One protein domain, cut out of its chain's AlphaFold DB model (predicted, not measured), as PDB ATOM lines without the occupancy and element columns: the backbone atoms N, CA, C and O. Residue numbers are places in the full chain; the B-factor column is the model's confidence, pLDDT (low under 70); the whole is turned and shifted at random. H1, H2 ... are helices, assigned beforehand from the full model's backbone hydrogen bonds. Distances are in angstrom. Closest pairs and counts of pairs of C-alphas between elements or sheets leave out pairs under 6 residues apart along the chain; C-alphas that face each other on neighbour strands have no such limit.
ATOM      1  N   LYS A   4      13.025  37.052  24.791       67.94
ATOM      2  CA  LYS A   4      11.685  37.615  24.551       67.94
ATOM      3  C   LYS A   4      10.819  36.770  23.615       67.94
ATOM      4  O   LYS A   4       9.608  36.788  23.738       67.94
ATOM      5  N   VAL A   5      11.421  36.055  22.665       72.56
ATOM      6  CA  VAL A   5      10.680  35.244  21.688       72.56
ATOM      7  C   VAL A   5      10.357  33.867  22.276       72.56
ATOM      8  O   VAL A   5       9.241  33.383  22.118       72.56
ATOM      9  N   SER A   6      11.290  33.262  23.019       76.06
ATOM     10  CA  SER A   6      11.065  31.970  23.685       76.06
ATOM     11  C   SER A   6       9.983  32.025  24.766       76.06
ATOM     12  O   SER A   6       9.219  31.072  24.906       76.06
ATOM     13  N   GLU A   7       9.868  33.136  25.499       83.69
ATOM     14  CA  GLU A   7       8.801  33.333  26.493       83.69
ATOM     15  C   GLU A   7       7.414  33.407  25.839       83.69
ATOM     16  O   GLU A   7       6.471  32.792  26.335       83.69
ATOM     17  N   ILE A   8       7.307  34.072  24.682       82.25
ATOM     18  CA  ILE A   8       6.057  34.163  23.908       82.25
ATOM     19  C   ILE A   8       5.610  32.770  23.457       82.25
ATOM     20  O   ILE A   8       4.467  32.388  23.692       82.25
ATOM     21  N   PHE A   9       6.512  31.979  22.868       81.81
ATOM     22  CA  PHE A   9       6.184  30.614  22.444       81.81
ATOM     23  C   PHE A   9       5.868  29.688  23.622       81.81
ATOM     24  O   PHE A   9       4.965  28.862  23.517       81.81
ATOM     25  N   THR A  10       6.547  29.854  24.759       84.88
ATOM     26  CA  THR A  10       6.235  29.101  25.984       84.88
ATOM     27  C   THR A  10       4.833  29.437  26.493       84.88
ATOM     28  O   THR A  10       4.070  28.538  26.842       84.88
ATOM     29  N   SER A  11       4.465  30.722  26.508       82.75
ATOM     30  CA  SER A  11       3.128  31.167  26.916       82.75
ATOM     31  C   SER A  11       2.045  30.682  25.951       82.75
ATOM     32  O   SER A  11       1.005  30.201  26.396       82.75
ATOM     33  N   ALA A  12       2.294  30.751  24.640       83.75
ATOM     34  CA  ALA A  12       1.383  30.221  23.626       83.75
ATOM     35  C   ALA A  12       1.209  28.700  23.769       83.75
ATOM     36  O   ALA A  12       0.090  28.200  23.747       83.75
ATOM     37  N   GLY A  13       2.301  27.966  24.007       84.50
ATOM     38  CA  GLY A  13       2.262  26.525  24.259       84.50
ATOM     39  C   GLY A  13       1.432  26.153  25.489       84.50
ATOM     40  O   GLY A  13       0.697  25.169  25.449       84.50
ATOM     41  N   LYS A  14       1.480  26.949  26.566       85.31
ATOM     42  CA  LYS A  14       0.595  26.758  27.728       85.31
ATOM     43  C   LYS A  14      -0.874  26.949  27.357       85.31
ATOM     44  O   LYS A  14      -1.685  26.101  27.704       85.31
ATOM     45  N   ALA A  15      -1.197  28.004  26.607       83.62
ATOM     46  CA  ALA A  15      -2.566  28.264  26.160       83.62
ATOM     47  C   ALA A  15      -3.115  27.134  25.268       83.62
ATOM     48  O   ALA A  15      -4.252  26.706  25.454       83.62
ATOM     49  N   PHE A  16      -2.301  26.597  24.350       86.00
ATOM     50  CA  PHE A  16      -2.701  25.460  23.515       86.00
ATOM     51  C   PHE A  16      -2.856  24.155  24.304       86.00
ATOM     52  O   PHE A  16      -3.770  23.395  24.000       86.00
ATOM     53  N   ASN A  17      -2.022  23.904  25.321       86.88
ATOM     54  CA  ASN A  17      -2.221  22.755  26.214       86.88
ATOM     55  C   ASN A  17      -3.553  22.867  26.963       86.88
ATOM     56  O   ASN A  17      -4.339  21.932  26.926       86.88
ATOM     57  N   THR A  18      -3.858  24.033  27.541       83.69
ATOM     58  CA  THR A  18      -5.145  24.263  28.218       83.69
ATOM     59  C   THR A  18      -6.334  24.061  27.276       83.69
ATOM     60  O   THR A  18      -7.335  23.472  27.673       83.69
ATOM     61  N   LEU A  19      -6.227  24.500  26.018       82.12
ATOM     62  CA  LEU A  19      -7.254  24.236  25.010       82.12
ATOM     63  C   LEU A  19      -7.380  22.736  24.693       82.12
ATOM     64  O   LEU A  19      -8.493  22.234  24.562       82.12
ATOM     65  N   GLY A  20      -6.257  22.026  24.577       82.06
ATOM     66  CA  GLY A  20      -6.225  20.581  24.346       82.06
ATOM     67  C   GLY A  20      -6.883  19.788  25.475       82.06
ATOM     68  O   GLY A  20      -7.722  18.933  25.200       82.06
ATOM     69  N   ASP A  21      -6.570  20.127  26.725       81.75
ATOM     70  CA  ASP A  21      -7.170  19.515  27.918       81.75
ATOM     71  C   ASP A  21      -8.687  19.740  27.952       81.75
ATOM     72  O   ASP A  21      -9.462  18.820  28.208       81.75
ATOM     73  N   LEU A  22      -9.122  20.956  27.616       78.44
ATOM     74  CA  LEU A  22     -10.531  21.331  27.597       78.44
ATOM     75  C   LEU A  22     -11.317  20.609  26.484       78.44
ATOM     76  O   LEU A  22     -12.459  20.199  26.692       78.44
ATOM     77  N   ILE A  23     -10.711  20.396  25.310       77.44
ATOM     78  CA  ILE A  23     -11.293  19.574  24.234       77.44
ATOM     79  C   ILE A  23     -11.385  18.106  24.662       77.44
ATOM     80  O   ILE A  23     -12.409  17.465  24.415       77.44
ATOM     81  N   LEU A  24     -10.338  17.572  25.298       79.56
ATOM     82  CA  LEU A  24     -10.300  16.181  25.745       79.56
ATOM     83  C   LEU A  24     -11.380  15.907  26.794       79.56
ATOM     84  O   LEU A  24     -12.115  14.932  26.653       79.56
ATOM     85  N   GLN A  25     -11.529  16.803  27.773       72.69
ATOM     86  CA  GLN A  25     -12.555  16.710  28.810       72.69
ATOM     87  C   GLN A  25     -13.955  16.562  28.201       72.69
ATOM     88  O   GLN A  25     -14.726  15.690  28.593       72.69
ATOM     89  N   VAL A  26     -14.245  17.328  27.150       69.12
ATOM     90  CA  VAL A  26     -15.544  17.304  26.459       69.12
ATOM     91  C   VAL A  26     -15.759  16.063  25.596       69.12
ATOM     92  O   VAL A  26     -16.901  15.691  25.328       69.12
ATOM     93  N   GLN A  27     -14.692  15.380  25.187       65.56
ATOM     94  CA  GLN A  27     -14.788  14.098  24.484       65.56
ATOM     95  C   GLN A  27     -14.984  12.909  25.436       65.56
ATOM     96  O   GLN A  27     -15.618  11.926  25.039       65.56
ATOM     97  N   THR A  28     -14.446  12.981  26.659       66.31
ATOM     98  CA  THR A  28     -14.547  11.925  27.684       66.31
ATOM     99  C   THR A  28     -15.808  12.019  28.540       66.31
ATOM    100  O   THR A  28     -16.354  10.982  28.910       66.31
ATOM    101  N   ASP A  29     -16.330  13.221  28.781       58.62
ATOM    102  CA  ASP A  29     -17.537  13.478  29.579       58.62
ATOM    103  C   ASP A  29     -18.838  13.196  28.793       58.62
ATOM    104  O   ASP A  29     -19.788  13.976  28.813       58.62
ATOM    105  N   LYS A  30     -18.924  12.057  28.090       56.12
ATOM    106  CA  LYS A  30     -20.111  11.674  27.289       56.12
ATOM    107  C   LYS A  30     -21.389  11.463  28.114       56.12
ATOM    108  O   LYS A  30     -22.470  11.405  27.533       56.12
ATOM    109  N   GLN A  38     -23.426  27.423  23.390       79.69
ATOM    110  CA  GLN A  38     -23.190  28.092  22.112       79.69
ATOM    111  C   GLN A  38     -22.366  29.379  22.308       79.69
ATOM    112  O   GLN A  38     -21.487  29.674  21.507       79.69
ATOM    113  N   GLU A  39     -22.588  30.072  23.428       86.19
ATOM    114  CA  GLU A  39     -21.829  31.246  23.854       86.19
ATOM    115  C   GLU A  39     -20.337  30.942  24.067       86.19
ATOM    116  O   GLU A  39     -19.492  31.645  23.518       86.19
ATOM    117  N   GLU A  40     -19.984  29.880  24.796       83.12
ATOM    118  CA  GLU A  40     -18.579  29.508  25.029       83.12
ATOM    119  C   GLU A  40     -17.868  29.084  23.740       83.12
ATOM    120  O   GLU A  40     -16.706  29.439  23.521       83.12
ATOM    121  N   VAL A  41     -18.569  28.372  22.851       84.06
ATOM    122  CA  VAL A  41     -18.044  28.016  21.524       84.06
ATOM    123  C   VAL A  41     -17.777  29.270  20.695       84.06
ATOM    124  O   VAL A  41     -16.739  29.367  20.035       84.06
ATOM    125  N   ASP A  42     -18.690  30.236  20.719       87.81
ATOM    126  CA  ASP A  42     -18.548  31.469  19.951       87.81
ATOM    127  C   ASP A  42     -17.461  32.382  20.543       87.81
ATOM    128  O   ASP A  42     -16.664  32.946  19.788       87.81
ATOM    129  N   MET A  43     -17.318  32.433  21.874       88.50
ATOM    130  CA  MET A  43     -16.192  33.099  22.544       88.50
ATOM    131  C   MET A  43     -14.845  32.488  22.145       88.50
ATOM    132  O   MET A  43     -13.897  33.224  21.844       88.50
ATOM    133  N   LEU A  44     -14.751  31.156  22.097       85.00
ATOM    134  CA  LEU A  44     -13.542  30.462  21.657       85.00
ATOM    135  C   LEU A  44     -13.223  30.772  20.189       85.00
ATOM    136  O   LEU A  44     -12.094  31.151  19.871       85.00
ATOM    137  N   LYS A  45     -14.211  30.664  19.292       86.38
ATOM    138  CA  LYS A  45     -14.039  30.989  17.867       86.38
ATOM    139  C   LYS A  45     -13.571  32.424  17.664       86.38
ATOM    140  O   LYS A  45     -12.652  32.651  16.875       86.38
ATOM    141  N   ASN A  46     -14.170  33.376  18.377       91.19
ATOM    142  CA  ASN A  46     -13.790  34.779  18.287       91.19
ATOM    143  C   ASN A  46     -12.347  34.990  18.763       91.19
ATOM    144  O   ASN A  46     -11.543  35.575  18.046       91.19
ATOM    145  N   SER A  47     -11.989  34.419  19.916       88.62
ATOM    146  CA  SER A  47     -10.638  34.530  20.482       88.62
ATOM    147  C   SER A  47      -9.562  33.985  19.535       88.62
ATOM    148  O   SER A  47      -8.520  34.609  19.347       88.62
ATOM    149  N   VAL A  48      -9.822  32.840  18.893       86.50
ATOM    150  CA  VAL A  48      -8.899  32.240  17.916       86.50
ATOM    151  C   VAL A  48      -8.819  33.068  16.629       86.50
ATOM    152  O   VAL A  48      -7.732  33.242  16.078       86.50
ATOM    153  N   THR A  49      -9.950  33.600  16.161       91.12
ATOM    154  CA  THR A  49     -10.001  34.454  14.962       91.12
ATOM    155  C   THR A  49      -9.184  35.726  15.167       91.12
ATOM    156  O   THR A  49      -8.288  36.001  14.371       91.12
ATOM    157  N   THR A  50      -9.404  36.439  16.275       90.50
ATOM    158  CA  THR A  50      -8.643  37.648  16.618       90.50
ATOM    159  C   THR A  50      -7.154  37.351  16.783       90.50
ATOM    160  O   THR A  50      -6.323  38.066  16.235       90.50
ATOM    161  N   PHE A  51      -6.787  36.243  17.439       87.25
ATOM    162  CA  PHE A  51      -5.378  35.855  17.569       87.25
ATOM    163  C   PHE A  51      -4.688  35.657  16.207       87.25
ATOM    164  O   PHE A  51      -3.547  36.078  16.014       87.25
ATOM    165  N   ASN A  52      -5.371  35.046  15.235       87.06
ATOM    166  CA  ASN A  52      -4.847  34.906  13.876       87.06
ATOM    167  C   ASN A  52      -4.681  36.269  13.177       87.06
ATOM    168  O   ASN A  52      -3.668  36.515  12.519       87.06
ATOM    169  N   GLU A  53      -5.651  37.169  13.318       92.38
ATOM    170  CA  GLU A  53      -5.566  38.532  12.778       92.38
ATOM    171  C   GLU A  53      -4.374  39.300  13.367       92.38
ATOM    172  O   GLU A  53      -3.577  39.865  12.610       92.38
ATOM    173  N   ASP A  54      -4.178  39.224  14.683       89.62
ATOM    174  CA  ASP A  54      -3.058  39.849  15.388       89.62
ATOM    175  C   ASP A  54      -1.703  39.324  14.889       89.62
ATOM    176  O   ASP A  54      -0.769  40.097  14.643       89.62
ATOM    177  N   LEU A  55      -1.582  38.008  14.666       87.81
ATOM    178  CA  LEU A  55      -0.371  37.411  14.096       87.81
ATOM    179  C   LEU A  55      -0.111  37.883  12.660       87.81
ATOM    180  O   LEU A  55       1.038  38.160  12.293       87.81
ATOM    181  N   ASN A  56      -1.159  38.013  11.845       84.44
ATOM    182  CA  ASN A  56      -1.043  38.538  10.485       84.44
ATOM    183  C   ASN A  56      -0.624  40.012  10.482       84.44
ATOM    184  O   ASN A  56       0.254  40.406   9.702       84.44
ATOM    185  N   GLN A  57      -1.179  40.819  11.385       90.06
ATOM    186  CA  GLN A  57      -0.795  42.215  11.557       90.06
ATOM    187  C   GLN A  57       0.668  42.333  12.005       90.06
ATOM    188  O   GLN A  57       1.444  43.067  11.384       90.06
ATOM    189  N   LEU A  58       1.089  41.560  13.009       86.25
ATOM    190  CA  LEU A  58       2.482  41.509  13.456       86.25
ATOM    191  C   LEU A  58       3.431  41.113  12.312       86.25
ATOM    192  O   LEU A  58       4.455  41.770  12.098       86.25
ATOM    193  N   SER A  59       3.074  40.087  11.536       83.25
ATOM    194  CA  SER A  59       3.829  39.648  10.355       83.25
ATOM    195  C   SER A  59       3.970  40.770   9.320       83.25
ATOM    196  O   SER A  59       5.068  41.031   8.817       83.25
ATOM    197  N   SER A  60       2.884  41.500   9.055       87.56
ATOM    198  CA  SER A  60       2.888  42.669   8.171       87.56
ATOM    199  C   SER A  60       3.822  43.775   8.676       87.56
ATOM    200  O   SER A  60       4.674  44.259   7.924       87.56
ATOM    201  N   HIS A  61       3.758  44.123   9.966       85.75
ATOM    202  CA  HIS A  61       4.643  45.126  10.568       85.75
ATOM    203  C   HIS A  61       6.122  44.748  10.465       85.75
ATOM    204  O   HIS A  61       6.960  45.603  10.153       85.75
ATOM    205  N   ILE A  62       6.460  43.475  10.689       85.25
ATOM    206  CA  ILE A  62       7.835  42.983  10.560       85.25
ATOM    207  C   ILE A  62       8.323  43.141   9.112       85.25
ATOM    208  O   ILE A  62       9.401  43.704   8.896       85.25
ATOM    209  N   LYS A  63       7.520  42.741   8.117       88.00
ATOM    210  CA  LYS A  63       7.849  42.897   6.685       88.00
ATOM    211  C   LYS A  63       7.999  44.364   6.277       88.00
ATOM    212  O   LYS A  63       8.953  44.732   5.583       88.00
ATOM    213  N   ALA A  64       7.092  45.231   6.728       83.62
ATOM    214  CA  ALA A  64       7.139  46.665   6.450       83.62
ATOM    215  C   ALA A  64       8.409  47.308   7.025       83.62
ATOM    216  O   ALA A  64       9.104  48.053   6.325       83.62
ATOM    217  N   LYS A  65       8.764  46.960   8.269       84.38
ATOM    218  CA  LYS A  65      10.003  47.400   8.918       84.38
ATOM    219  C   LYS A  65      11.242  46.935   8.149       84.38
ATOM    220  O   LYS A  65      12.114  47.759   7.890       84.38
ATOM    221  N   GLN A  66      11.308  45.666   7.740       80.25
ATOM    222  CA  GLN A  66      12.423  45.133   6.940       80.25
ATOM    223  C   GLN A  66      12.568  45.878   5.606       80.25
ATOM    224  O   GLN A  66      13.660  46.312   5.244       80.25
ATOM    225  N   THR A  67      11.454  46.119   4.912       76.38
ATOM    226  CA  THR A  67      11.458  46.842   3.632       76.38
ATOM    227  C   THR A  67      11.900  48.297   3.813       76.38
ATOM    228  O   THR A  67      12.663  48.825   3.003       76.38
ATOM    229  N   SER A  68      11.460  48.956   4.890       75.31
ATOM    230  CA  SER A  68      11.896  50.313   5.236       75.31
ATOM    231  C   SER A  68      13.395  50.375   5.543       75.31
ATOM    232  O   SER A  68      14.091  51.240   5.015       75.31
ATOM    233  N   GLN A  69      13.921  49.411   6.305       76.88
ATOM    234  CA  GLN A  69      15.351  49.311   6.610       76.88
ATOM    235  C   GLN A  69      16.200  49.086   5.353       76.88
ATOM    236  O   GLN A  69      17.229  49.744   5.191       76.88
ATOM    237  N   ILE A  70      15.761  48.223   4.430       75.94
ATOM    238  CA  ILE A  70      16.430  48.018   3.136       75.94
ATOM    239  C   ILE A  70      16.417  49.315   2.325       75.94
ATOM    240  O   ILE A  70      17.472  49.768   1.887       75.94
ATOM    241  N   ARG A  71      15.256  49.970   2.177       76.06
ATOM    242  CA  ARG A  71      15.143  51.248   1.452       76.06
ATOM    243  C   ARG A  71      16.022  52.337   2.055       76.06
ATOM    244  O   ARG A  71      16.680  53.058   1.313       76.06
ATOM    245  N   GLN A  72      16.066  52.446   3.380       75.38
ATOM    246  CA  GLN A  72      16.907  53.418   4.072       75.38
ATOM    247  C   GLN A  72      18.394  53.104   3.893       75.38
ATOM    248  O   GLN A  72      19.183  54.015   3.661       75.38
ATOM    249  N   THR A  73      18.770  51.826   3.919       75.94
ATOM    250  CA  THR A  73      20.147  51.388   3.657       75.94
ATOM    251  C   THR A  73      20.555  51.684   2.218       75.94
ATOM    252  O   THR A  73      21.626  52.243   2.006       75.94
ATOM    253  N   ILE A  74      19.702  51.376   1.236       71.81
ATOM    254  CA  ILE A  74      19.939  51.693  -0.178       71.81
ATOM    255  C   ILE A  74      20.072  53.205  -0.354       71.81
ATOM    256  O   ILE A  74      21.075  53.663  -0.880       71.81
ATOM    257  N   LYS A  75      19.116  53.989   0.156       73.31
ATOM    258  CA  LYS A  75      19.132  55.455   0.093       73.31
ATOM    259  C   LYS A  75      20.419  56.029   0.703       73.31
ATOM    260  O   LYS A  75      21.105  56.810   0.051       73.31
ATOM    261  N   ASN A  76      20.798  55.591   1.903       69.50
ATOM    262  CA  ASN A  76      22.023  56.034   2.573       69.50
ATOM    263  C   ASN A  76      23.304  55.591   1.846       69.50
ATOM    264  O   ASN A  76      24.287  56.331   1.868       69.50
ATOM    265  N   LYS A  77      23.309  54.413   1.205       62.97
ATOM    266  CA  LYS A  77      24.430  53.947   0.373       62.97
ATOM    267  C   LYS A  77      24.529  54.728  -0.936       62.97
ATOM    268  O   LYS A  77      25.631  55.111  -1.302       62.97
ATOM    269  N   SER A  78      23.412  55.046  -1.588       60.28
ATOM    270  CA  SER A  78      23.397  55.864  -2.806       60.28
ATOM    271  C   SER A  78      23.905  57.284  -2.554       60.28
ATOM    272  O   SER A  78      24.672  57.794  -3.364       60.28
ATOM    273  N   TYR A  79      23.552  57.912  -1.423       58.69
ATOM    274  CA  TYR A  79      24.098  59.233  -1.071       58.69
ATOM    275  C   TYR A  79      25.601  59.192  -0.777       58.69
ATOM    276  O   TYR A  79      26.337  60.053  -1.255       58.69
ATOM    277  N   GLN A  80      26.074  58.167  -0.060       59.41
ATOM    278  CA  GLN A  80      27.506  57.987   0.202       59.41
ATOM    279  C   GLN A  80      28.300  57.683  -1.077       59.41
ATOM    280  O   GLN A  80      29.374  58.241  -1.276       59.41
ATOM    281  N   GLN A  81      27.763  56.850  -1.972       53.62
ATOM    282  CA  GLN A  81      28.415  56.468  -3.227       53.62
ATOM    283  C   GLN A  81      28.401  57.595  -4.274       53.62
ATOM    284  O   GLN A  81      29.302  57.666  -5.103       53.62
ATOM    285  N   ALA A  82      27.426  58.508  -4.217       56.97
ATOM    286  CA  ALA A  82      27.387  59.707  -5.055       56.97
ATOM    287  C   ALA A  82      28.278  60.856  -4.531       56.97
ATOM    288  O   ALA A  82      28.303  61.923  -5.140       56.97
ATOM    289  N   GLY A  83      28.973  60.683  -3.396       50.91
ATOM    290  CA  GLY A  83      29.772  61.743  -2.763       50.91
ATOM    291  C   GLY A  83      28.944  62.916  -2.223       50.91
ATOM    292  O   GLY A  83      29.492  63.959  -1.866       50.91
TER     293      GLY A  83
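What this domain is: This is residues 4 to 30 and 38 to 83 of the 177 residues of the protein "CLUMA_CG014377, isoform A" of Clunio marinus (UniProt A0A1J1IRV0). One very long, straight helix, H2, makes most of the length, and a shorter helix, H1, runs beside its first half in roughly the opposite direction, with a gap between them. The later half of H2 extends alone beyond H1. The printed part has 73 residues with two named helices, H1 then H2, and no named strand; the class is all helix. It is extended, with a radius of gyration of the C-alphas of 21.5 A, and spans 77 by 25 by 13 A, a rod.

Where its parts are: H2, residues 38 to 81, is 64.1 A long, from C-alpha 38 at (-23.190, 28.092, 22.112) to C-alpha 81 at (28.415, 56.468, -3.227). H1, residues 4 to 28, is 36.8 A long and begins at (11.685, 37.615, 24.551).

How they stand to each other: H1 and H2 are apart. Residues 4 to 18, 20 to 30, 38 to 43 and 45 to 83 stand free. Every O i to N i+4 pair is within hydrogen-bond range in H2, and 20 of 21 in H1.

The domain as a whole: The C-alphas farthest apart, of Lys 30 and Gly 83, are 76.8 A apart. Residues 31 to 37 are not printed; C-alphas 30 and 38 are 17.5 A apart across the cut. pLDDT is under 70 at residues 4, 26 to 30 and 76 to 83.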